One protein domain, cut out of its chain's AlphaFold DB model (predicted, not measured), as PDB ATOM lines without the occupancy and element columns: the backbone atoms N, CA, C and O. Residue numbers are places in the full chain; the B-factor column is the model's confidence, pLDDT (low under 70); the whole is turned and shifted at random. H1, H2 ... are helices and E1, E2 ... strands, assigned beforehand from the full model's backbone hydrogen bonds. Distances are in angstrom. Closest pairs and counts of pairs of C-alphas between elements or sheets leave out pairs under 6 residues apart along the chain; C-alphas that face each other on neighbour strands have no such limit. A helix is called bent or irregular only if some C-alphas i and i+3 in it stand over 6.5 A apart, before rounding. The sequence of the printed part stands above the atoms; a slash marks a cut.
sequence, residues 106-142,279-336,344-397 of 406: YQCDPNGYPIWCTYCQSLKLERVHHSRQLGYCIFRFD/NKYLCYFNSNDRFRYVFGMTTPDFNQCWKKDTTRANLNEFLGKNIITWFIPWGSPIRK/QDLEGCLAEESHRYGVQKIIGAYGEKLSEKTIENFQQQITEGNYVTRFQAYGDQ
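AT A GLANCE: This is residues 106 to 142, 279 to 336 and 344 to 397 of the 406 residues of the protein "Palmitoyltransferase" of Naumovozyma dairenensis (strain ATCC 10597 / BCRC 20456 / CBS 421 / NBRC 0211 / NRRL Y-12639) (UniProt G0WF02). A strongly twisted sheet of four strands, E1 E4 E5 E6, has the long helix H6 crossing one face and the short H1 standing up from that same face. Away from this part the contacts are few: the small hairpin E2 and E3, the neighbours H2 and H3, and H4 with H5 are not on the sheet, and residues 347 to 353 of H4 stick out. The printed part has 149 residues, with seven named helices and six named strands in the order E1 E2 E3 E4 E5 H1 H2 H3 H4 H5 H6 E6 H7; both sheets, E1 E4 E5 E6 and E2 E3, are antiparallel, and the class is mixed, helices and strands. The whole is only just compact, close to loose, with a radius of gyration of the C-alphas of 17.5 A and spans of 49 by 43 by 31 A.

HOW THE PARTS SIT: Start at E1, residues 106 to 108, an edge strand antiparallel to E4, residues 280 to 286; look there for N 106 and O 283, 3.0 A apart. E4 forms a hairpin with E5, residues 291 to 297, where N 284 and O 293 are 2.9 A apart. At the other edge E6, residues 389 to 391, is antiparallel to E5, with N 292 and O 391 2.8 A apart. In the separate hairpin of E2, residues 129 to 131, and E3, residues 136 to 138, find N 138 and O 129 at 2.9 A. H1, residues 299 to 304, is on the four-stranded sheet at a height over the sheet of 7.6 A; it stands up from it, its line rising 53 degrees, and is only just over E4, with 3 of its C-alphas. H6, residues 372 to 384, is on the same face at a height over the sheet of 9.7 A, over E4 and across the strands at 82 degrees to E4 on the local plane. Its closest C-alphas to E5 are those of Ile 382 and Tyr 293, 7.6 A apart. H1 and H6 are only just apart, 8.2 A at the closest. H2, residues 311 to 319, and H3, residues 323 to 327, are close but not clearly touching; their closest C-alphas, of Leu 319 and Trp 326, are 5.6 A apart. H4, residues 344 to 356, and H5, residues 359 to 363, are apart. H7, residues 394 to 397, is only just not on the sheet, with 4 pairs of C-alphas within 10 A. Every O i to N i+4 pair is within hydrogen-bond range in H1, H5 and H6; H2 has 4 of 5, H3 0 of 1 beside 2 of 2 O i to N i+3 pairs, H4 2 of 9 beside 6 of 10, and H7 is too short for an i+4 pair.

IN THESE COORDINATES: Find C-alpha 106 at (-3.227, -119.161, -28.551), where E1 begins. After the first cut, E4 runs 19.4 A from C-alpha 280, and E5 returns over 19.3 A. H2 spans 12.1 A. H4 spans 18.8 A and is irregular, C-alphas 352 and 355 being 8.9 A apart. H6 runs 18.5 A from C-alpha 372 at (-2.207, -134.755, -30.857), and H7 ends at C-alpha 397, (-11.254, -119.705, -12.972).

THE WHOLE: The two C-alphas farthest apart are those of Ile 328 and Gly 385, 49.2 A. Residues 143 to 278 are not printed, a gap of 20.5 A from C-alpha 142 to C-alpha 279; residues 337 to 343 are not printed either, with 17.0 A from C-alpha 336 to C-alpha 344. E1 to E2 is a long link, residues 109 to 128, in which 116 to 117 pair antiparallel with 122 to 123. The mean pLDDT of the printed part is 83.2; residues 331 to 336 and 344 to 367 are under 70.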
ATOM      1  N   TYR A 106      -3.336-120.311 -27.668       93.25
ATOM      2  CA  TYR A 106      -3.227-119.161 -28.551       93.25
ATOM      3  C   TYR A 106      -1.772-118.721 -28.755       93.25
ATOM      4  O   TYR A 106      -0.910-118.940 -27.900       93.25
ATOM      5  N   GLN A 107      -1.492-118.056 -29.869       93.44
ATOM      6  CA  GLN A 107      -0.212-117.425 -30.140       93.44
ATOM      7  C   GLN A 107      -0.025-116.206 -29.239       93.44
ATOM      8  O   GLN A 107      -0.893-115.334 -29.148       93.44
ATOM      9  N   CYS A 108       1.143-116.124 -28.615       94.00
ATOM     10  CA  CYS A 108       1.464-115.082 -27.652       94.00
ATOM     11  C   CYS A 108       2.895-114.558 -27.811       94.00
ATOM     12  O   CYS A 108       3.638-114.972 -28.708       94.00
ATOM     13  N   ASP A 109       3.243-113.596 -26.969       92.88
ATOM     14  CA  ASP A 109       4.607-113.173 -26.688       92.88
ATOM     15  C   ASP A 109       5.242-114.055 -25.578       92.88
ATOM     16  O   ASP A 109       4.577-114.950 -25.046       92.88
ATOM     17  N   PRO A 110       6.519-113.838 -25.208       92.12
ATOM     18  CA  PRO A 110       7.173-114.613 -24.150       92.12
ATOM     19  C   PRO A 110       6.472-114.536 -22.785       92.12
ATOM     20  O   PRO A 110       6.586-115.470 -21.999       92.12
ATOM     21  N   ASN A 111       5.741-113.452 -22.514       92.25
ATOM     22  CA  ASN A 111       5.046-113.215 -21.249       92.25
ATOM     23  C   ASN A 111       3.636-113.837 -21.222       92.25
ATOM     24  O   ASN A 111       2.953-113.766 -20.204       92.25
ATOM     25  N   GLY A 112       3.180-114.430 -22.331       91.94
ATOM     26  CA  GLY A 112       1.847-115.019 -22.455       91.94
ATOM     27  C   GLY A 112       0.762-114.053 -22.941       91.94
ATOM     28  O   GLY A 112      -0.414-114.436 -22.984       91.94
ATOM     29  N   TYR A 113       1.121-112.838 -23.366       92.56
ATOM     30  CA  TYR A 113       0.173-111.885 -23.940       92.56
ATOM     31  C   TYR A 113      -0.170-112.239 -25.388       92.56
ATOM     32  O   TYR A 113       0.729-112.493 -26.192       92.56
ATOM     33  N   PRO A 114      -1.458-112.253 -25.761       93.31
ATOM     34  CA  PRO A 114      -1.891-112.637 -27.095       93.31
ATOM     35  C   PRO A 114      -1.472-111.606 -28.149       93.31
ATOM     36  O   PRO A 114      -1.367-110.408 -27.884       93.31
ATOM     37  N   ILE A 115      -1.258-112.069 -29.381       93.06
ATOM     38  CA  ILE A 115      -0.812-111.191 -30.467       93.06
ATOM     39  C   ILE A 115      -1.925-110.220 -30.885       93.06
ATOM     40  O   ILE A 115      -3.018-110.628 -31.277       93.06
ATOM     41  N   TRP A 116      -1.612-108.924 -30.900       91.62
ATOM     42  CA  TRP A 116      -2.523-107.861 -31.332       91.62
ATOM     43  C   TRP A 116      -2.314-107.458 -32.800       91.62
ATOM     44  O   TRP A 116      -1.193-107.426 -33.321       91.62
ATOM     45  N   CYS A 117      -3.399-107.111 -33.492       92.81
ATOM     46  CA  CYS A 117      -3.341-106.406 -34.766       92.81
ATOM     47  C   CYS A 117      -3.674-104.925 -34.575       92.81
ATOM     48  O   CYS A 117      -4.831-104.572 -34.380       92.81
ATOM     49  N   THR A 118      -2.682-104.054 -34.746       91.62
ATOM     50  CA  THR A 118      -2.859-102.595 -34.653       91.62
ATOM     51  C   THR A 118      -3.753-102.013 -35.749       91.62
ATOM     52  O   THR A 118      -4.459-101.045 -35.506       91.62
ATOM     53  N   TYR A 119      -3.773-102.596 -36.948       89.50
ATOM     54  CA  TYR A 119      -4.630-102.110 -38.037       89.50
ATOM     55  C   TYR A 119      -6.106-102.466 -37.829       89.50
ATOM     56  O   TYR A 119      -6.978-101.657 -38.111       89.50
ATOM     57  N   CYS A 120      -6.385-103.678 -37.337       88.38
ATOM     58  CA  CYS A 120      -7.753-104.150 -37.107       88.38
ATOM     59  C   CYS A 120      -8.274-103.855 -35.696       88.38
ATOM     60  O   CYS A 120      -9.437-104.134 -35.443       88.38
ATOM     61  N   GLN A 121      -7.415-103.384 -34.785       89.81
ATOM     62  CA  GLN A 121      -7.727-103.192 -33.366       89.81
ATOM     63  C   GLN A 121      -8.393-104.436 -32.745       89.81
ATOM     64  O   GLN A 121      -9.451-104.371 -32.130       89.81
ATOM     65  N   SER A 122      -7.777-105.599 -32.966       87.88
ATOM     66  CA  SER A 122      -8.308-106.897 -32.543       87.88
ATOM     67  C   SER A 122      -7.175-107.864 -32.228       87.88
ATOM     68  O   SER A 122      -6.115-107.817 -32.869       87.88
ATOM     69  N   LEU A 123      -7.431-108.816 -31.325       91.00
ATOM     70  CA  LEU A 123      -6.560-109.979 -31.159       91.00
ATOM     71  C   LEU A 123      -6.491-110.783 -32.457       91.00
ATOM     72  O   LEU A 123      -7.490-110.909 -33.171       91.00
ATOM     73  N   LYS A 124      -5.306-111.307 -32.774       90.94
ATOM     74  CA  LYS A 124      -5.106-112.250 -33.873       90.94
ATOM     75  C   LYS A 124      -5.309-113.661 -33.360       90.94
ATOM     76  O   LYS A 124      -4.673-114.073 -32.394       90.94
ATOM     77  N   LEU A 125      -6.167-114.394 -34.050       90.69
ATOM     78  CA  LEU A 125      -6.322-115.822 -33.830       90.69
ATOM     79  C   LEU A 125      -5.216-116.599 -34.546       90.69
ATOM     80  O   LEU A 125      -4.440-116.056 -35.340       90.69
ATOM     81  N   GLU A 126      -5.176-117.898 -34.280       89.56
ATOM     82  CA  GLU A 126      -4.188-118.795 -34.862       89.56
ATOM     83  C   GLU A 126      -4.155-118.712 -36.386       89.56
ATOM     84  O   GLU A 126      -5.186-118.779 -37.059       89.56
ATOM     85  N   ARG A 127      -2.939-118.576 -36.927       91.50
ATOM     86  CA  ARG A 127      -2.659-118.524 -38.374       91.50
ATOM     87  C   ARG A 127      -3.387-117.383 -39.108       91.50
ATOM     88  O   ARG A 127      -3.528-117.416 -40.335       91.50
ATOM     89  N   VAL A 128      -3.836-116.357 -38.379       91.88
ATOM     90  CA  VAL A 128      -4.427-115.145 -38.951       91.88
ATOM     91  C   VAL A 128      -3.354-114.114 -39.261       91.88
ATOM     92  O   VAL A 128      -2.518-113.763 -38.425       91.88
ATOM     93  N   HIS A 129      -3.436-113.537 -40.458       92.50
ATOM     94  CA  HIS A 129      -2.576-112.430 -40.858       92.50
ATOM     95  C   HIS A 129      -3.392-111.266 -41.411       92.50
ATOM     96  O   HIS A 129      -4.395-111.448 -42.098       92.50
ATOM     97  N   HIS A 130      -2.945-110.049 -41.103       91.88
ATOM     98  CA  HIS A 130      -3.517-108.833 -41.668       91.88
ATOM     99  C   HIS A 130      -3.061-108.682 -43.119       91.88
ATOM    100  O   HIS A 130      -1.857-108.615 -43.384       91.88
ATOM    101  N   SER A 131      -4.014-108.598 -44.045       90.94
ATOM    102  CA  SER A 131      -3.727-108.253 -45.432       90.94
ATOM    103  C   SER A 131      -3.823-106.751 -45.612       90.94
ATOM    104  O   SER A 131      -4.900-106.176 -45.479       90.94
ATOM    105  N   ARG A 132      -2.713-106.126 -46.006       86.31
ATOM    106  CA  ARG A 132      -2.715-104.713 -46.406       86.31
ATOM    107  C   ARG A 132      -3.569-104.468 -47.653       86.31
ATOM    108  O   ARG A 132      -4.137-103.396 -47.786       86.31
ATOM    109  N   GLN A 133      -3.666-105.456 -48.549       82.75
ATOM    110  CA  GLN A 133      -4.447-105.363 -49.786       82.75
ATOM    111  C   GLN A 133      -5.951-105.280 -49.520       82.75
ATOM    112  O   GLN A 133      -6.652-104.569 -50.231       82.75
ATOM    113  N   LEU A 134      -6.442-106.022 -48.522       85.25
ATOM    114  CA  LEU A 134      -7.861-106.037 -48.163       85.25
ATOM    115  C   LEU A 134      -8.202-105.134 -46.970       85.25
ATOM    116  O   LEU A 134      -9.370-104.831 -46.755       85.25
ATOM    117  N   GLY A 135      -7.208-104.711 -46.187       88.25
ATOM    118  CA  GLY A 135      -7.401-103.871 -45.005       88.25
ATOM    119  C   GLY A 135      -7.953-104.615 -43.786       88.25
ATOM    120  O   GLY A 135      -8.394-103.980 -42.834       88.25
ATOM    121  N   TYR A 136      -7.942-105.953 -43.781       88.25
ATOM    122  CA  TYR A 136      -8.441-106.749 -42.658       88.25
ATOM    123  C   TYR A 136      -7.647-108.043 -42.417       88.25
ATOM    124  O   TYR A 136      -6.852-108.494 -43.246       88.25
ATOM    125  N   CYS A 137      -7.847-108.634 -41.235       91.62
ATOM    126  CA  CYS A 137      -7.266-109.910 -40.814       91.62
ATOM    127  C   CYS A 137      -7.973-111.094 -41.481       91.62
ATOM    128  O   CYS A 137      -9.196-111.178 -41.433       91.62
ATOM    129  N   ILE A 138      -7.212-112.012 -42.077       91.06
ATOM    130  CA  ILE A 138      -7.733-113.138 -42.863       91.06
ATOM    131  C   ILE A 138      -7.364-114.456 -42.196       91.06
ATOM    132  O   ILE A 138      -6.200-114.689 -41.858       91.06
ATOM    133  N   PHE A 139      -8.356-115.333 -42.065       91.12
ATOM    134  CA  PHE A 139      -8.174-116.685 -41.550       91.12
ATOM    135  C   PHE A 139      -7.321-117.561 -42.462       91.12
ATOM    136  O   PHE A 139      -7.556-117.609 -43.673       91.12
ATOM    137  N   ARG A 140      -6.359-118.276 -41.859       91.62
ATOM    138  CA  ARG A 140      -5.353-119.111 -42.538       91.62
ATOM    139  C   ARG A 140      -4.853-118.441 -43.822       91.62
ATOM    140  O   ARG A 140      -5.049-118.961 -44.920       91.62
ATOM    141  N   PHE A 141      -4.305-117.236 -43.678       93.44
ATOM    142  CA  PHE A 141      -3.783-116.467 -44.808       93.44
ATOM    143  C   PHE A 141      -2.672-117.258 -45.506       93.44
ATOM    144  O   PHE A 141      -1.737-117.721 -44.852       93.44
ATOM    145  N   ASP A 142      -2.755-117.369 -46.831       95.38
ATOM    146  CA  ASP A 142      -1.732-118.029 -47.632       95.38
ATOM    147  C   ASP A 142      -0.896-117.009 -48.410       95.38
ATOM    148  O   ASP A 142       0.251-116.750 -48.057       95.38
ATOM    149  N   ASN A 279      11.895-116.347 -32.401       78.56
ATOM    150  CA  ASN A 279      11.141-117.375 -31.696       78.56
ATOM    151  C   ASN A 279       9.643-117.050 -31.761       78.56
ATOM    152  O   ASN A 279       9.219-115.893 -31.707       78.56
ATOM    153  N   LYS A 280       8.836-118.087 -31.975       90.50
ATOM    154  CA  LYS A 280       7.378-118.025 -31.899       90.50
ATOM    155  C   LYS A 280       6.966-118.615 -30.562       90.50
ATOM    156  O   LYS A 280       7.552-119.610 -30.147       90.50
ATOM    157  N   TYR A 281       5.968-118.017 -29.924       94.12
ATOM    158  CA  TYR A 281       5.478-118.479 -28.633       94.12
ATOM    159  C   TYR A 281       4.025-118.913 -28.754       94.12
ATOM    160  O   TYR A 281       3.220-118.276 -29.442       94.12
ATOM    161  N   LEU A 282       3.709-120.028 -28.105       95.31
ATOM    162  CA  LEU A 282       2.360-120.562 -28.021       95.31
ATOM    163  C   LEU A 282       2.008-120.773 -26.550       95.31
ATOM    164  O   LEU A 282       2.762-121.399 -25.808       95.31
ATOM    165  N   CYS A 283       0.860-120.240 -26.147       95.56
ATOM    166  CA  CYS A 283       0.270-120.469 -24.842       95.56
ATOM    167  C   CYS A 283      -0.643-121.692 -24.927       95.56
ATOM    168  O   CYS A 283      -1.428-121.793 -25.868       95.56
ATOM    169  N   TYR A 284      -0.570-122.587 -23.948       95.50
ATOM    170  CA  TYR A 284      -1.425-123.766 -23.824       95.50
ATOM    171  C   TYR A 284      -1.939-123.891 -22.387       95.50
ATOM    172  O   TYR A 284      -1.175-123.753 -21.432       95.50
ATOM    173  N   PHE A 285      -3.237-124.135 -22.236       94.12
ATOM    174  CA  PHE A 285      -3.890-124.365 -20.953       94.12
ATOM    175  C   PHE A 285      -3.885-125.854 -20.607       94.12
ATOM    176  O   PHE A 285      -4.412-126.677 -21.356       94.12
ATOM    177  N   ASN A 286      -3.322-126.185 -19.448       93.12
ATOM    178  CA  ASN A 286      -3.352-127.528 -18.899       93.12
ATOM    179  C   ASN A 286      -4.568-127.687 -17.977       93.12
ATOM    180  O   ASN A 286      -4.687-127.027 -16.944       93.12
ATOM    181  N   SER A 287      -5.478-128.594 -18.332       88.31
ATOM    182  CA  SER A 287      -6.698-128.845 -17.559       88.31
ATOM    183  C   SER A 287      -6.432-129.458 -16.184       88.31
ATOM    184  O   SER A 287      -7.249-129.283 -15.284       88.31
ATOM    185  N   ASN A 288      -5.311-130.167 -16.018       88.38
ATOM    186  CA  ASN A 288      -5.027-130.941 -14.808       88.38
ATOM    187  C   ASN A 288      -4.665-130.048 -13.613       88.38
ATOM    188  O   ASN A 288      -5.141-130.273 -12.505       88.38
ATOM    189  N   ASP A 289      -3.844-129.023 -13.840       91.19
ATOM    190  CA  ASP A 289      -3.392-128.088 -12.801       91.19
ATOM    191  C   ASP A 289      -4.065-126.707 -12.895       91.19
ATOM    192  O   ASP A 289      -3.946-125.898 -11.972       91.19
ATOM    193  N   ARG A 290      -4.815-126.449 -13.977       90.62
ATOM    194  CA  ARG A 290      -5.470-125.173 -14.297       90.62
ATOM    195  C   ARG A 290      -4.490-124.008 -14.482       90.62
ATOM    196  O   ARG A 290      -4.830-122.861 -14.189       90.62
ATOM    197  N   PHE A 291      -3.284-124.284 -14.975       93.88
ATOM    198  CA  PHE A 291      -2.311-123.271 -15.378       93.88
ATOM    199  C   PHE A 291      -2.155-123.199 -16.896       93.88
ATOM    200  O   PHE A 291      -2.365-124.159 -17.640       93.88
ATOM    201  N   ARG A 292      -1.743-122.021 -17.354       95.38
ATOM    202  CA  ARG A 292      -1.296-121.768 -18.718       95.38
ATOM    203  C   ARG A 292       0.219-121.766 -18.774       95.38
ATOM    204  O   ARG A 292       0.869-121.161 -17.925       95.38
ATOM    205  N   TYR A 293       0.748-122.408 -19.805       96.81
ATOM    206  CA  TYR A 293       2.173-122.558 -20.067       96.81
ATOM    207  C   TYR A 293       2.518-121.932 -21.414       96.81
ATOM    208  O   TYR A 293       1.783-122.102 -22.388       96.81
ATOM    209  N   VAL A 294       3.625-121.195 -21.464       96.62
ATOM    210  CA  VAL A 294       4.143-120.555 -22.676       96.62
ATOM    211  C   VAL A 294       5.349-121.335 -23.174       96.62
ATOM    212  O   VAL A 294       6.343-121.470 -22.461       96.62
ATOM    213  N   PHE A 295       5.284-121.805 -24.417       95.31
ATOM    214  CA  PHE A 295       6.369-122.535 -25.069       95.31
ATOM    215  C   PHE A 295       7.008-121.673 -26.149       95.31
ATOM    216  O   PHE A 295       6.333-121.251 -27.091       95.31
ATOM    217  N   GLY A 296       8.310-121.426 -26.019       92.50
ATOM    218  CA  GLY A 296       9.120-120.798 -27.056       92.50
ATOM    219  C   GLY A 296       9.622-121.847 -28.040       92.50
ATOM    220  O   GLY A 296      10.179-122.864 -27.641       92.50
ATOM    221  N   MET A 297       9.431-121.610 -29.331       91.50
ATOM    222  CA  MET A 297       9.811-122.559 -30.373       91.50
ATOM    223  C   MET A 297      10.338-121.862 -31.619       91.50
ATOM    224  O   MET A 297      10.051-120.691 -31.898       91.50
ATOM    225  N   THR A 298      11.118-122.599 -32.408       89.69
ATOM    226  CA  THR A 298      11.595-122.078 -33.685       89.69
ATOM    227  C   THR A 298      10.438-121.962 -34.680       89.69
ATOM    228  O   THR A 298       9.445-122.680 -34.594       89.69
ATOM    229  N   THR A 299      10.550-121.066 -35.667       88.44
ATOM    230  CA  THR A 299       9.500-120.916 -36.696       88.44
ATOM    231  C   THR A 299       9.185-122.237 -37.436       88.44
ATOM    232  O   THR A 299       8.008-122.515 -37.660       88.44
ATOM    233  N   PRO A 300      10.170-123.078 -37.822       88.44
ATOM    234  CA  PRO A 300       9.889-124.406 -38.374       88.44
ATOM    235  C   PRO A 300       9.088-125.330 -37.450       88.44
ATOM    236  O   PRO A 300       8.210-126.032 -37.949       88.44
ATOM    237  N   ASP A 301       9.372-125.327 -36.148       90.31
ATOM    238  CA  ASP A 301       8.687-126.184 -35.169       90.31
ATOM    239  C   ASP A 301       7.259-125.694 -34.923       90.31
ATOM    240  O   ASP A 301       6.320-126.485 -34.971       90.31
ATOM    241  N   PHE A 302       7.071-124.373 -34.822       91.69
ATOM    242  CA  PHE A 302       5.746-123.749 -34.746       91.69
ATOM    243  C   PHE A 302       4.847-124.146 -35.914       91.69
ATOM    244  O   PHE A 302       3.671-124.462 -35.744       91.69
ATOM    245  N   ASN A 303       5.402-124.193 -37.123       90.75
ATOM    246  CA  ASN A 303       4.640-124.592 -38.301       90.75
ATOM    247  C   ASN A 303       4.314-126.096 -38.320       90.75
ATOM    248  O   ASN A 303       3.433-126.515 -39.068       90.75
ATOM    249  N   GLN A 304       5.014-126.922 -37.537       92.00
ATOM    250  CA  GLN A 304       4.709-128.348 -37.398       92.00
ATOM    251  C   GLN A 304       3.575-128.616 -36.408       92.00
ATOM    252  O   GLN A 304       2.932-129.657 -36.530       92.00
ATOM    253  N   CYS A 305       3.258-127.674 -35.513       93.38
ATOM    254  CA  CYS A 305       2.194-127.818 -34.515       93.38
ATOM    255  C   CYS A 305       0.823-128.184 -35.113       93.38
ATOM    256  O   CYS A 305      -0.004-128.831 -34.466       93.38
ATOM    257  N   TRP A 306       0.590-127.798 -36.370       93.50
ATOM    258  CA  TRP A 306      -0.672-127.983 -37.091       93.50
ATOM    259  C   TRP A 306      -0.753-129.301 -37.880       93.50
ATOM    260  O   TRP A 306      -1.842-129.694 -38.311       93.50
ATOM    261  N   LYS A 307       0.371-129.998 -38.092       94.62
ATOM    262  CA  LYS A 307       0.440-131.209 -38.923       94.62
ATOM    263  C   LYS A 307      -0.225-132.396 -38.223       94.62
ATOM    264  O   LYS A 307       0.226-132.817 -37.169       94.62
ATOM    265  N   LYS A 308      -1.269-132.959 -38.831       93.50
ATOM    266  CA  LYS A 308      -1.976-134.158 -38.352       93.50
ATOM    267  C   LYS A 308      -1.204-135.434 -38.672       93.50
ATOM    268  O   LYS A 308      -0.405-135.452 -39.613       93.50
ATOM    269  N   ASP A 309      -1.535-136.499 -37.949       90.50
ATOM    270  CA  ASP A 309      -0.864-137.803 -38.030       90.50
ATOM    271  C   ASP A 309      -1.077-138.497 -39.375       90.50
ATOM    272  O   ASP A 309      -0.212-139.229 -39.850       90.50
ATOM    273  N   THR A 310      -2.202-138.215 -40.043       93.88
ATOM    274  CA  THR A 310      -2.505-138.773 -41.363       93.88
ATOM    275  C   THR A 310      -2.566-137.707 -42.448       93.88
ATOM    276  O   THR A 310      -3.133-136.622 -42.283       93.88
ATOM    277  N   THR A 311      -2.065-138.062 -43.633       93.44
ATOM    278  CA  THR A 311      -2.163-137.231 -44.840       93.44
ATOM    279  C   THR A 311      -3.610-136.882 -45.175       93.44
ATOM    280  O   THR A 311      -3.902-135.755 -45.569       93.44
ATOM    281  N   ARG A 312      -4.545-137.818 -44.970       92.62
ATOM    282  CA  ARG A 312      -5.972-137.584 -45.213       92.62
ATOM    283  C   ARG A 312      -6.559-136.549 -44.256       92.62
ATOM    284  O   ARG A 312      -7.340-135.715 -44.701       92.62
ATOM    285  N   ALA A 313      -6.183-136.564 -42.975       91.88
ATOM    286  CA  ALA A 313      -6.623-135.542 -42.027       91.88
ATOM    287  C   ALA A 313      -6.109-134.152 -42.426       91.88
ATOM    288  O   ALA A 313      -6.878-133.191 -42.413       91.88
ATOM    289  N   ASN A 314      -4.853-134.065 -42.875       93.50
ATOM    290  CA  ASN A 314      -4.296-132.823 -43.406       93.50
ATOM    291  C   ASN A 314      -5.041-132.353 -44.666       93.50
ATOM    292  O   ASN A 314      -5.429-131.196 -44.739       93.50
ATOM    293  N   LEU A 315      -5.330-133.231 -45.629       92.94
ATOM    294  CA  LEU A 315      -6.096-132.858 -46.827       92.94
ATOM    295  C   LEU A 315      -7.535-132.427 -46.496       92.94
ATOM    296  O   LEU A 315      -8.021-131.437 -47.045       92.94
ATOM    297  N   ASN A 316      -8.198-133.110 -45.558       90.62
ATOM    298  CA  ASN A 316      -9.549-132.765 -45.107       90.62
ATOM    299  C   ASN A 316      -9.624-131.350 -44.503       90.62
ATOM    300  O   ASN A 316     -10.656-130.694 -44.630       90.62
ATOM    301  N   GLU A 317      -8.547-130.863 -43.874       88.81
ATOM    302  CA  GLU A 317      -8.455-129.494 -43.346       88.81
ATOM    303  C   GLU A 317      -8.513-128.415 -44.437       88.81
ATOM    304  O   GLU A 317      -8.877-127.279 -44.136       88.81
ATOM    305  N   PHE A 318      -8.164-128.737 -45.686       89.56
ATOM    306  CA  PHE A 318      -8.205-127.793 -46.809       89.56
ATOM    307  C   PHE A 318      -9.387-128.054 -47.742       89.56
ATOM    308  O   PHE A 318     -10.082-127.119 -48.132       89.56
ATOM    309  N   LEU A 319      -9.622-129.318 -48.099       89.62
ATOM    310  CA  LEU A 319     -10.581-129.709 -49.134       89.62
ATOM    311  C   LEU A 319     -11.949-130.127 -48.569       89.62
ATOM    312  O   LEU A 319     -12.920-130.236 -49.313       89.62
ATOM    313  N   GLY A 320     -12.054-130.319 -47.252       86.50
ATOM    314  CA  GLY A 320     -13.257-130.821 -46.590       86.50
ATOM    315  C   GLY A 320     -13.342-132.352 -46.585       86.50
ATOM    316  O   GLY A 320     -12.554-133.048 -47.218       86.50
ATOM    317  N   LYS A 321     -14.317-132.893 -45.844       85.19
ATOM    318  CA  LYS A 321     -14.470-134.349 -45.634       85.19
ATOM    319  C   LYS A 321     -15.011-135.097 -46.860       85.19
ATOM    320  O   LYS A 321     -14.752-136.289 -47.016       85.19
ATOM    321  N   ASN A 322     -15.768-134.407 -47.712       86.44
ATOM    322  CA  ASN A 322     -16.448-135.009 -48.854       86.44
ATOM    323  C   ASN A 322     -15.519-135.037 -50.069       86.44
ATOM    324  O   ASN A 322     -15.282-134.001 -50.687       86.44
ATOM    325  N   ILE A 323     -15.046-136.220 -50.460       86.62
ATOM    326  CA  ILE A 323     -14.075-136.360 -51.556       86.62
ATOM    327  C   ILE A 323     -14.618-135.895 -52.915       86.62
ATOM    328  O   ILE A 323     -13.883-135.342 -53.720       86.62
ATOM    329  N   ILE A 324     -15.926-136.031 -53.147       85.69
ATOM    330  CA  ILE A 324     -16.587-135.537 -54.366       85.69
ATOM    331  C   ILE A 324     -16.376-134.025 -54.507       85.69
ATOM    332  O   ILE A 324     -16.065-133.510 -55.580       85.69
ATOM    333  N   THR A 325     -16.469-133.308 -53.387       85.00
ATOM    334  CA  THR A 325     -16.284-131.860 -53.364       85.00
ATOM    335  C   THR A 325     -14.829-131.460 -53.619       85.00
ATOM    336  O   THR A 325     -14.574-130.312 -53.945       85.00
ATOM    337  N   TRP A 326     -13.865-132.383 -53.568       88.25
ATOM    338  CA  TRP A 326     -12.472-132.068 -53.899       88.25
ATOM    339  C   TRP A 326     -12.286-131.749 -55.377       88.25
ATOM    340  O   TRP A 326     -11.428-130.938 -55.711       88.25
ATOM    341  N   PHE A 327     -13.117-132.319 -56.247       87.19
ATOM    342  CA  PHE A 327     -13.044-132.094 -57.690       87.19
ATOM    343  C   PHE A 327     -14.155-131.174 -58.174       87.19
ATOM    344  O   PHE A 327     -13.909-130.314 -59.007       87.19
ATOM    345  N   ILE A 328     -15.354-131.267 -57.599       85.94
ATOM    346  CA  ILE A 328     -16.463-130.411 -58.019       85.94
ATOM    347  C   ILE A 328     -16.298-129.008 -57.404       85.94
ATOM    348  O   ILE A 328     -16.229-128.890 -56.170       85.94
ATOM    349  N   PRO A 329     -16.276-127.932 -58.214       81.31
ATOM    350  CA  PRO A 329     -16.185-126.552 -57.732       81.31
ATOM    351  C   PRO A 329     -17.539-126.031 -57.226       81.31
ATOM    352  O   PRO A 329     -17.981-124.933 -57.544       81.31
ATOM    353  N   TRP A 330     -18.241-126.831 -56.424       75.12
ATOM    354  CA  TRP A 330     -19.540-126.474 -55.859       75.12
ATOM    355  C   TRP A 330     -19.515-126.497 -54.331       75.12
ATOM    356  O   TRP A 330     -18.907-127.376 -53.708       75.12
ATOM    357  N   GLY A 331     -20.218-125.530 -53.739       66.00
ATOM    358  CA  GLY A 331     -20.361-125.362 -52.292       66.00
ATOM    359  C   GLY A 331     -19.130-124.769 -51.598       66.00
ATOM    360  O   GLY A 331     -18.000-124.889 -52.069       66.00
ATOM    361  N   SER A 332     -19.350-124.143 -50.439       62.78
ATOM    362  CA  SER A 332     -18.258-123.742 -49.548       62.78
ATOM    363  C   SER A 332     -17.870-124.924 -48.649       62.78
ATOM    364  O   SER A 332     -18.759-125.593 -48.115       62.78
ATOM    365  N   PRO A 333     -16.570-125.208 -48.442       54.91
ATOM    366  CA  PRO A 333     -16.136-126.171 -47.429       54.91
ATOM    367  C   PRO A 333     -16.439-125.691 -46.000       54.91
ATOM    368  O   PRO A 333     -16.405-126.493 -45.065       54.91
ATOM    369  N   ILE A 334     -16.734-124.401 -45.814       58.19
ATOM    370  CA  ILE A 334     -17.154-123.852 -44.534       58.19
ATOM    371  C   ILE A 334     -18.669-124.017 -44.440       58.19
ATOM    372  O   ILE A 334     -19.427-123.383 -45.173       58.19
ATOM    373  N   ARG A 335     -19.118-124.868 -43.507       46.22
ATOM    374  CA  ARG A 335     -20.485-124.764 -42.987       46.22
ATOM    375  C   ARG A 335     -20.634-123.326 -42.504       46.22
ATOM    376  O   ARG A 335     -19.974-122.953 -41.537       46.22
ATOM    377  N   LYS A 336     -21.457-122.533 -43.191       43.94
ATOM    378  CA  LYS A 336     -21.935-121.250 -42.681       43.94
ATOM    379  C   LYS A 336     -22.671-121.562 -41.381       43.94
ATOM    380  O   LYS A 336     -23.824-121.980 -41.403       43.94
ATOM    381  N   GLN A 344     -25.000-107.365 -36.484       38.03
ATOM    382  CA  GLN A 344     -25.536-106.187 -35.786       38.03
ATOM    383  C   GLN A 344     -26.148-106.553 -34.423       38.03
ATOM    384  O   GLN A 344     -25.890-105.860 -33.444       38.03
ATOM    385  N   ASP A 345     -26.823-107.704 -34.301       37.97
ATOM    386  CA  ASP A 345     -27.317-108.164 -32.988       37.97
ATOM    387  C   ASP A 345     -26.195-108.671 -32.070       37.97
ATOM    388  O   ASP A 345     -26.397-108.767 -30.868       37.97
ATOM    389  N   LEU A 346     -24.994-108.968 -32.591       40.09
ATOM    390  CA  LEU A 346     -23.861-109.338 -31.737       40.09
ATOM    391  C   LEU A 346     -23.336-108.128 -30.968       40.09
ATOM    392  O   LEU A 346     -22.981-108.287 -29.815       40.09
ATOM    393  N   GLU A 347     -23.324-106.925 -31.546       40.84
ATOM    394  CA  GLU A 347     -22.965-105.711 -30.795       40.84
ATOM    395  C   GLU A 347     -23.983-105.416 -29.678       40.84
ATOM    396  O   GLU A 347     -23.579-105.026 -28.585       40.84
ATOM    397  N   GLY A 348     -25.274-105.700 -29.910       37.75
ATOM    398  CA  GLY A 348     -26.327-105.632 -28.887       37.75
ATOM    399  C   GLY A 348     -26.210-106.720 -27.810       37.75
ATOM    400  O   GLY A 348     -26.213-106.418 -26.621       37.75
ATOM    401  N   CYS A 349     -26.006-107.982 -28.198       36.44
ATOM    402  CA  CYS A 349     -25.858-109.112 -27.271       36.44
ATOM    403  C   CYS A 349     -24.515-109.114 -26.513       36.44
ATOM    404  O   CYS A 349     -24.428-109.617 -25.391       36.44
ATOM    405  N   LEU A 350     -23.453-108.538 -27.087       43.31
ATOM    406  CA  LEU A 350     -22.169-108.330 -26.408       43.31
ATOM    407  C   LEU A 350     -22.276-107.273 -25.295       43.31
ATOM    408  O   LEU A 350     -21.464-107.298 -24.370       43.31
ATOM    409  N   ALA A 351     -23.272-106.382 -25.338       43.28
ATOM    410  CA  ALA A 351     -23.493-105.392 -24.288       43.28
ATOM    411  C   ALA A 351     -24.122-105.996 -23.016       43.28
ATOM    412  O   ALA A 351     -23.804-105.545 -21.917       43.28
ATOM    413  N   GLU A 352     -24.950-107.042 -23.134       40.50
ATOM    414  CA  GLU A 352     -25.694-107.591 -21.988       40.50
ATOM    415  C   GLU A 352     -24.969-108.738 -21.251       40.50
ATOM    416  O   GLU A 352     -25.143-108.880 -20.040       40.50
ATOM    417  N   GLU A 353     -24.087-109.515 -21.905       44.91
ATOM    418  CA  GLU A 353     -23.446-110.695 -21.278       44.91
ATOM    419  C   GLU A 353     -21.986-110.992 -21.702       44.91
ATOM    420  O   GLU A 353     -21.520-112.132 -21.605       44.91
ATOM    421  N   SER A 354     -21.216-109.991 -22.142       43.47
ATOM    422  CA  SER A 354     -19.835-110.173 -22.650       43.47
ATOM    423  C   SER A 354     -18.896-111.026 -21.786       43.47
ATOM    424  O   SER A 354     -18.046-111.723 -22.332       43.47
ATOM    425  N   HIS A 355     -19.072-111.049 -20.463       47.06
ATOM    426  CA  HIS A 355     -18.234-111.816 -19.535       47.06
ATOM    427  C   HIS A 355     -18.371-113.353 -19.645       47.06
ATOM    428  O   HIS A 355     -17.621-114.074 -18.987       47.06
ATOM    429  N   ARG A 356     -19.314-113.887 -20.445       48.47
ATOM    430  CA  ARG A 356     -19.663-115.326 -20.459       48.47
ATOM    431  C   ARG A 356     -19.389-116.085 -21.761       48.47
ATOM    432  O   ARG A 356     -19.628-117.293 -21.812       48.47
ATOM    433  N   TYR A 357     -18.854-115.449 -22.802       55.44
ATOM    434  CA  TYR A 357     -18.684-116.116 -24.097       55.44
ATOM    435  C   TYR A 357     -17.248-116.608 -24.338       55.44
ATOM    436  O   TYR A 357     -16.263-115.920 -24.077       55.44
ATOM    437  N   GLY A 358     -17.130-117.847 -24.826       61.50
ATOM    438  CA  GLY A 358     -15.873-118.402 -25.325       61.50
ATOM    439  C   GLY A 358     -15.602-117.940 -26.755       61.50
ATOM    440  O   GLY A 358     -16.536-117.804 -27.549       61.50
ATOM    441  N   VAL A 359     -14.323-117.769 -27.107       67.56
ATOM    442  CA  VAL A 359     -13.863-117.340 -28.446       67.56
ATOM    443  C   VAL A 359     -14.515-118.154 -29.571       67.56
ATOM    444  O   VAL A 359     -14.806-117.616 -30.633       67.56
ATOM    445  N   GLN A 360     -14.827-119.426 -29.320       64.75
ATOM    446  CA  GLN A 360     -15.507-120.358 -30.224       64.75
ATOM    447  C   GLN A 360     -16.859-119.843 -30.742       64.75
ATOM    448  O   GLN A 360     -17.187-120.070 -31.903       64.75
ATOM    449  N   LYS A 361     -17.625-119.113 -29.924       63.09
ATOM    450  CA  LYS A 361     -18.902-118.519 -30.354       63.09
ATOM    451  C   LYS A 361     -18.697-117.314 -31.280       63.09
ATOM    452  O   LYS A 361     -19.512-117.101 -32.166       63.09
ATOM    453  N   ILE A 362     -17.582-116.591 -31.135       67.50
ATOM    454  CA  ILE A 362     -17.212-115.440 -31.980       67.50
ATOM    455  C   ILE A 362     -16.689-115.912 -33.345       67.50
ATOM    456  O   ILE A 362     -17.011-115.343 -34.383       67.50
ATOM    457  N   ILE A 363     -15.873-116.968 -33.355       65.75
ATOM    458  CA  ILE A 363     -15.211-117.491 -34.565       65.75
ATOM    459  C   ILE A 363     -16.096-118.451 -35.378       65.75
ATOM    460  O   ILE A 363     -15.761-118.791 -36.517       65.75
ATOM    461  N   GLY A 364     -17.210-118.908 -34.798       66.25
ATOM    462  CA  GLY A 364     -18.131-119.857 -35.413       66.25
ATOM    463  C   GLY A 364     -17.461-121.196 -35.737       66.25
ATOM    464  O   GLY A 364     -16.825-121.825 -34.897       66.25
ATOM    465  N   ALA A 365     -17.606-121.657 -36.982       61.25
ATOM    466  CA  ALA A 365     -17.071-122.946 -37.434       61.25
ATOM    467  C   ALA A 365     -15.546-122.954 -37.679       61.25
ATOM    468  O   ALA A 365     -14.983-124.010 -37.986       61.25
ATOM    469  N   TYR A 366     -14.870-121.803 -37.593       67.44
ATOM    470  CA  TYR A 366     -13.427-121.724 -37.795       67.44
ATOM    471  C   TYR A 366     -12.669-122.037 -36.500       67.44
ATOM    472  O   TYR A 366     -12.827-121.345 -35.505       67.44
ATOM    473  N   GLY A 367     -11.791-123.040 -36.522       69.94
ATOM    474  CA  GLY A 367     -10.893-123.333 -35.406       69.94
ATOM    475  C   GLY A 367      -9.716-124.196 -35.845       69.94
ATOM    476  O   GLY A 367      -9.890-125.365 -36.183       69.94
ATOM    477  N   GLU A 368      -8.513-123.622 -35.849       83.00
ATOM    478  CA  GLU A 368      -7.275-124.362 -36.111       83.00
ATOM    479  C   GLU A 368      -6.992-125.287 -34.936       83.00
ATOM    480  O   GLU A 368      -6.785-124.803 -33.829       83.00
ATOM    481  N   LYS A 369      -6.977-126.603 -35.163       87.38
ATOM    482  CA  LYS A 369      -6.655-127.591 -34.126       87.38
ATOM    483  C   LYS A 369      -5.157-127.867 -34.083       87.38
ATOM    484  O   LYS A 369      -4.580-128.139 -35.137       87.38
ATOM    485  N   LEU A 370      -4.555-127.911 -32.896       91.06
ATOM    486  CA  LEU A 370      -3.225-128.507 -32.720       91.06
ATOM    487  C   LEU A 370      -3.245-130.004 -33.067       91.06
ATOM    488  O   LEU A 370      -4.308-130.630 -33.131       91.06
ATOM    489  N   SER A 371      -2.083-130.564 -33.395       92.81
ATOM    490  CA  SER A 371      -1.911-132.015 -33.536       92.81
ATOM    491  C   SER A 371      -1.837-132.699 -32.171       92.81
ATOM    492  O   SER A 371      -1.367-132.090 -31.210       92.81
ATOM    493  N   GLU A 372      -2.270-133.958 -32.093       91.62
ATOM    494  CA  GLU A 372      -2.207-134.755 -30.857       91.62
ATOM    495  C   GLU A 372      -0.759-134.876 -30.375       91.62
ATOM    496  O   GLU A 372      -0.456-134.495 -29.248       91.62
ATOM    497  N   LYS A 373       0.165-135.179 -31.293       92.25
ATOM    498  CA  LYS A 373       1.611-135.176 -31.037       92.25
ATOM    499  C   LYS A 373       2.139-133.872 -30.423       92.25
ATOM    500  O   LYS A 373       3.067-133.885 -29.620       92.25
ATOM    501  N   THR A 374       1.604-132.719 -30.829       93.88
ATOM    502  CA  THR A 374       2.023-131.427 -30.253       93.88
ATOM    503  C   THR A 374       1.494-131.246 -28.838       93.88
ATOM    504  O   THR A 374       2.219-130.740 -27.989       93.88
ATOM    505  N   ILE A 375       0.259-131.676 -28.578       93.25
ATOM    506  CA  ILE A 375      -0.332-131.634 -27.239       93.25
ATOM    507  C   ILE A 375       0.445-132.556 -26.291       93.25
ATOM    508  O   ILE A 375       0.818-132.121 -25.205       93.25
ATOM    509  N   GLU A 376       0.763-133.779 -26.723       93.88
ATOM    510  CA  GLU A 376       1.592-134.728 -25.965       93.88
ATOM    511  C   GLU A 376       2.974-134.145 -25.650       93.88
ATOM    512  O   GLU A 376       3.422-134.181 -24.506       93.88
ATOM    513  N   ASN A 377       3.622-133.520 -26.639       94.06
ATOM    514  CA  ASN A 377       4.911-132.856 -26.442       94.06
ATOM    515  C   ASN A 377       4.820-131.709 -25.416       94.06
ATOM    516  O   ASN A 377       5.705-131.556 -24.577       94.06
ATOM    517  N   PHE A 378       3.743-130.918 -25.426       94.69
ATOM    518  CA  PHE A 378       3.540-129.892 -24.399       94.69
ATOM    519  C   PHE A 378       3.334-130.493 -23.013       94.69
ATOM    520  O   PHE A 378       3.916-129.999 -22.052       94.69
ATOM    521  N   GLN A 379       2.551-131.566 -22.886       94.31
ATOM    522  CA  GLN A 379       2.358-132.257 -21.606       94.31
ATOM    523  C   GLN A 379       3.675-132.828 -21.061       94.31
ATOM    524  O   GLN A 379       3.955-132.712 -19.865       94.31
ATOM    525  N   GLN A 380       4.514-133.379 -21.938       95.06
ATOM    526  CA  GLN A 380       5.851-133.837 -21.578       95.06
ATOM    527  C   GLN A 380       6.732-132.672 -21.102       95.06
ATOM    528  O   GLN A 380       7.278-132.732 -20.004       95.06
ATOM    529  N   GLN A 381       6.803-131.576 -21.863       94.50
ATOM    530  CA  GLN A 381       7.590-130.394 -21.491       94.50
ATOM    531  C   GLN A 381       7.133-129.761 -20.168       94.50
ATOM    532  O   GLN A 381       7.966-129.294 -19.395       94.50
ATOM    533  N   ILE A 382       5.829-129.782 -19.863       95.38
ATOM    534  CA  ILE A 382       5.297-129.344 -18.559       95.38
ATOM    535  C   ILE A 382       5.862-130.205 -17.429       95.38
ATOM    536  O   ILE A 382       6.278-129.667 -16.404       95.38
ATOM    537  N   THR A 383       5.901-131.523 -17.628       94.19
ATOM    538  CA  THR A 383       6.407-132.488 -16.641       94.19
ATOM    539  C   THR A 383       7.914-132.330 -16.418       94.19
ATOM    540  O   THR A 383       8.387-132.425 -15.290       94.19
ATOM    541  N   GLU A 384       8.661-132.020 -17.478       95.06
ATOM    542  CA  GLU A 384      10.107-131.759 -17.436       95.06
ATOM    543  C   GLU A 384      10.461-130.350 -16.923       95.06
ATOM    544  O   GLU A 384      11.630-130.057 -16.679       95.06
ATOM    545  N   GLY A 385       9.478-129.459 -16.764       93.12
ATOM    546  CA  GLY A 385       9.712-128.064 -16.382       93.12
ATOM    547  C   GLY A 385      10.268-127.180 -17.508       93.12
ATOM    548  O   GLY A 385      10.776-126.094 -17.240       93.12
ATOM    549  N   ASN A 386      10.175-127.620 -18.764       93.19
ATOM    550  CA  ASN A 386      10.698-126.921 -19.936       93.19
ATOM    551  C   ASN A 386       9.640-125.984 -20.551       93.19
ATOM    552  O   ASN A 386       8.973-126.313 -21.530       93.19
ATOM    553  N   TYR A 387       9.460-124.809 -19.954       94.00
ATOM    554  CA  TYR A 387       8.562-123.764 -20.451       94.00
ATOM    555  C   TYR A 387       9.111-122.371 -20.125       94.00
ATOM    556  O   TYR A 387       9.930-122.197 -19.227       94.00
ATOM    557  N   VAL A 388       8.649-121.359 -20.858       93.88
ATOM    558  CA  VAL A 388       9.122-119.970 -20.727       93.88
ATOM    559  C   VAL A 388       8.436-119.263 -19.567       93.88
ATOM    560  O   VAL A 388       9.066-118.552 -18.791       93.88
ATOM    561  N   THR A 389       7.118-119.411 -19.459       93.69
ATOM    562  CA  THR A 389       6.310-118.724 -18.447       93.69
ATOM    563  C   THR A 389       5.102-119.576 -18.088       93.69
ATOM    564  O   THR A 389       4.540-120.263 -18.942       93.69
ATOM    565  N   ARG A 390       4.711-119.526 -16.812       94.94
ATOM    566  CA  ARG A 390       3.523-120.175 -16.260       94.94
ATOM    567  C   ARG A 390       2.677-119.133 -15.539       94.94
ATOM    568  O   ARG A 390       3.203-118.383 -14.723       94.94
ATOM    569  N   PHE A 391       1.376-119.110 -15.802       94.25
ATOM    570  CA  PHE A 391       0.443-118.188 -15.150       94.25
ATOM    571  C   PHE A 391      -0.968-118.780 -15.076       94.25
ATOM    572  O   PHE A 391      -1.270-119.779 -15.725       94.25
ATOM    573  N   GLN A 392      -1.839-118.172 -14.273       91.69
ATOM    574  CA  GLN A 392      -3.278-118.446 -14.300       91.69
ATOM    575  C   GLN A 392      -3.981-117.257 -14.939       91.69
ATOM    576  O   GLN A 392      -3.740-116.122 -14.530       91.69
ATOM    577  N   ALA A 393      -4.833-117.503 -15.935       88.56
ATOM    578  CA  ALA A 393      -5.697-116.461 -16.470       88.56
ATOM    579  C   ALA A 393      -6.985-116.388 -15.645       88.56
ATOM    580  O   ALA A 393      -7.579-117.420 -15.320       88.56
ATOM    581  N   TYR A 394      -7.453-115.176 -15.356       84.81
ATOM    582  CA  TYR A 394      -8.697-114.956 -14.615       84.81
ATOM    583  C   TYR A 394      -9.895-115.690 -15.243       84.81
ATOM    584  O   TYR A 394     -10.637-116.391 -14.557       84.81
ATOM    585  N   GLY A 395     -10.027-115.633 -16.572       81.19
ATOM    586  CA  GLY A 395     -11.108-116.290 -17.310       81.19
ATOM    587  C   GLY A 395     -11.122-117.823 -17.214       81.19
ATOM    588  O   GLY A 395     -12.150-118.438 -17.503       81.19
ATOM    589  N   ASP A 396     -10.026-118.466 -16.797       83.69
ATOM    590  CA  ASP A 396      -9.984-119.923 -16.596       83.69
ATOM    591  C   ASP A 396     -10.652-120.351 -15.287       83.69
ATOM    592  O   ASP A 396     -11.144-121.477 -15.190       83.69
ATOM    593  N   GLN A 397     -10.691-119.454 -14.299       74.81
ATOM    594  CA  GLN A 397     -11.254-119.705 -12.972       74.81
ATOM    595  C   GLN A 397     -12.780-119.551 -12.942       74.81
ATOM    596  O   GLN A 397     -13.437-120.109 -12.062       74.81
TER     597      GLN A 397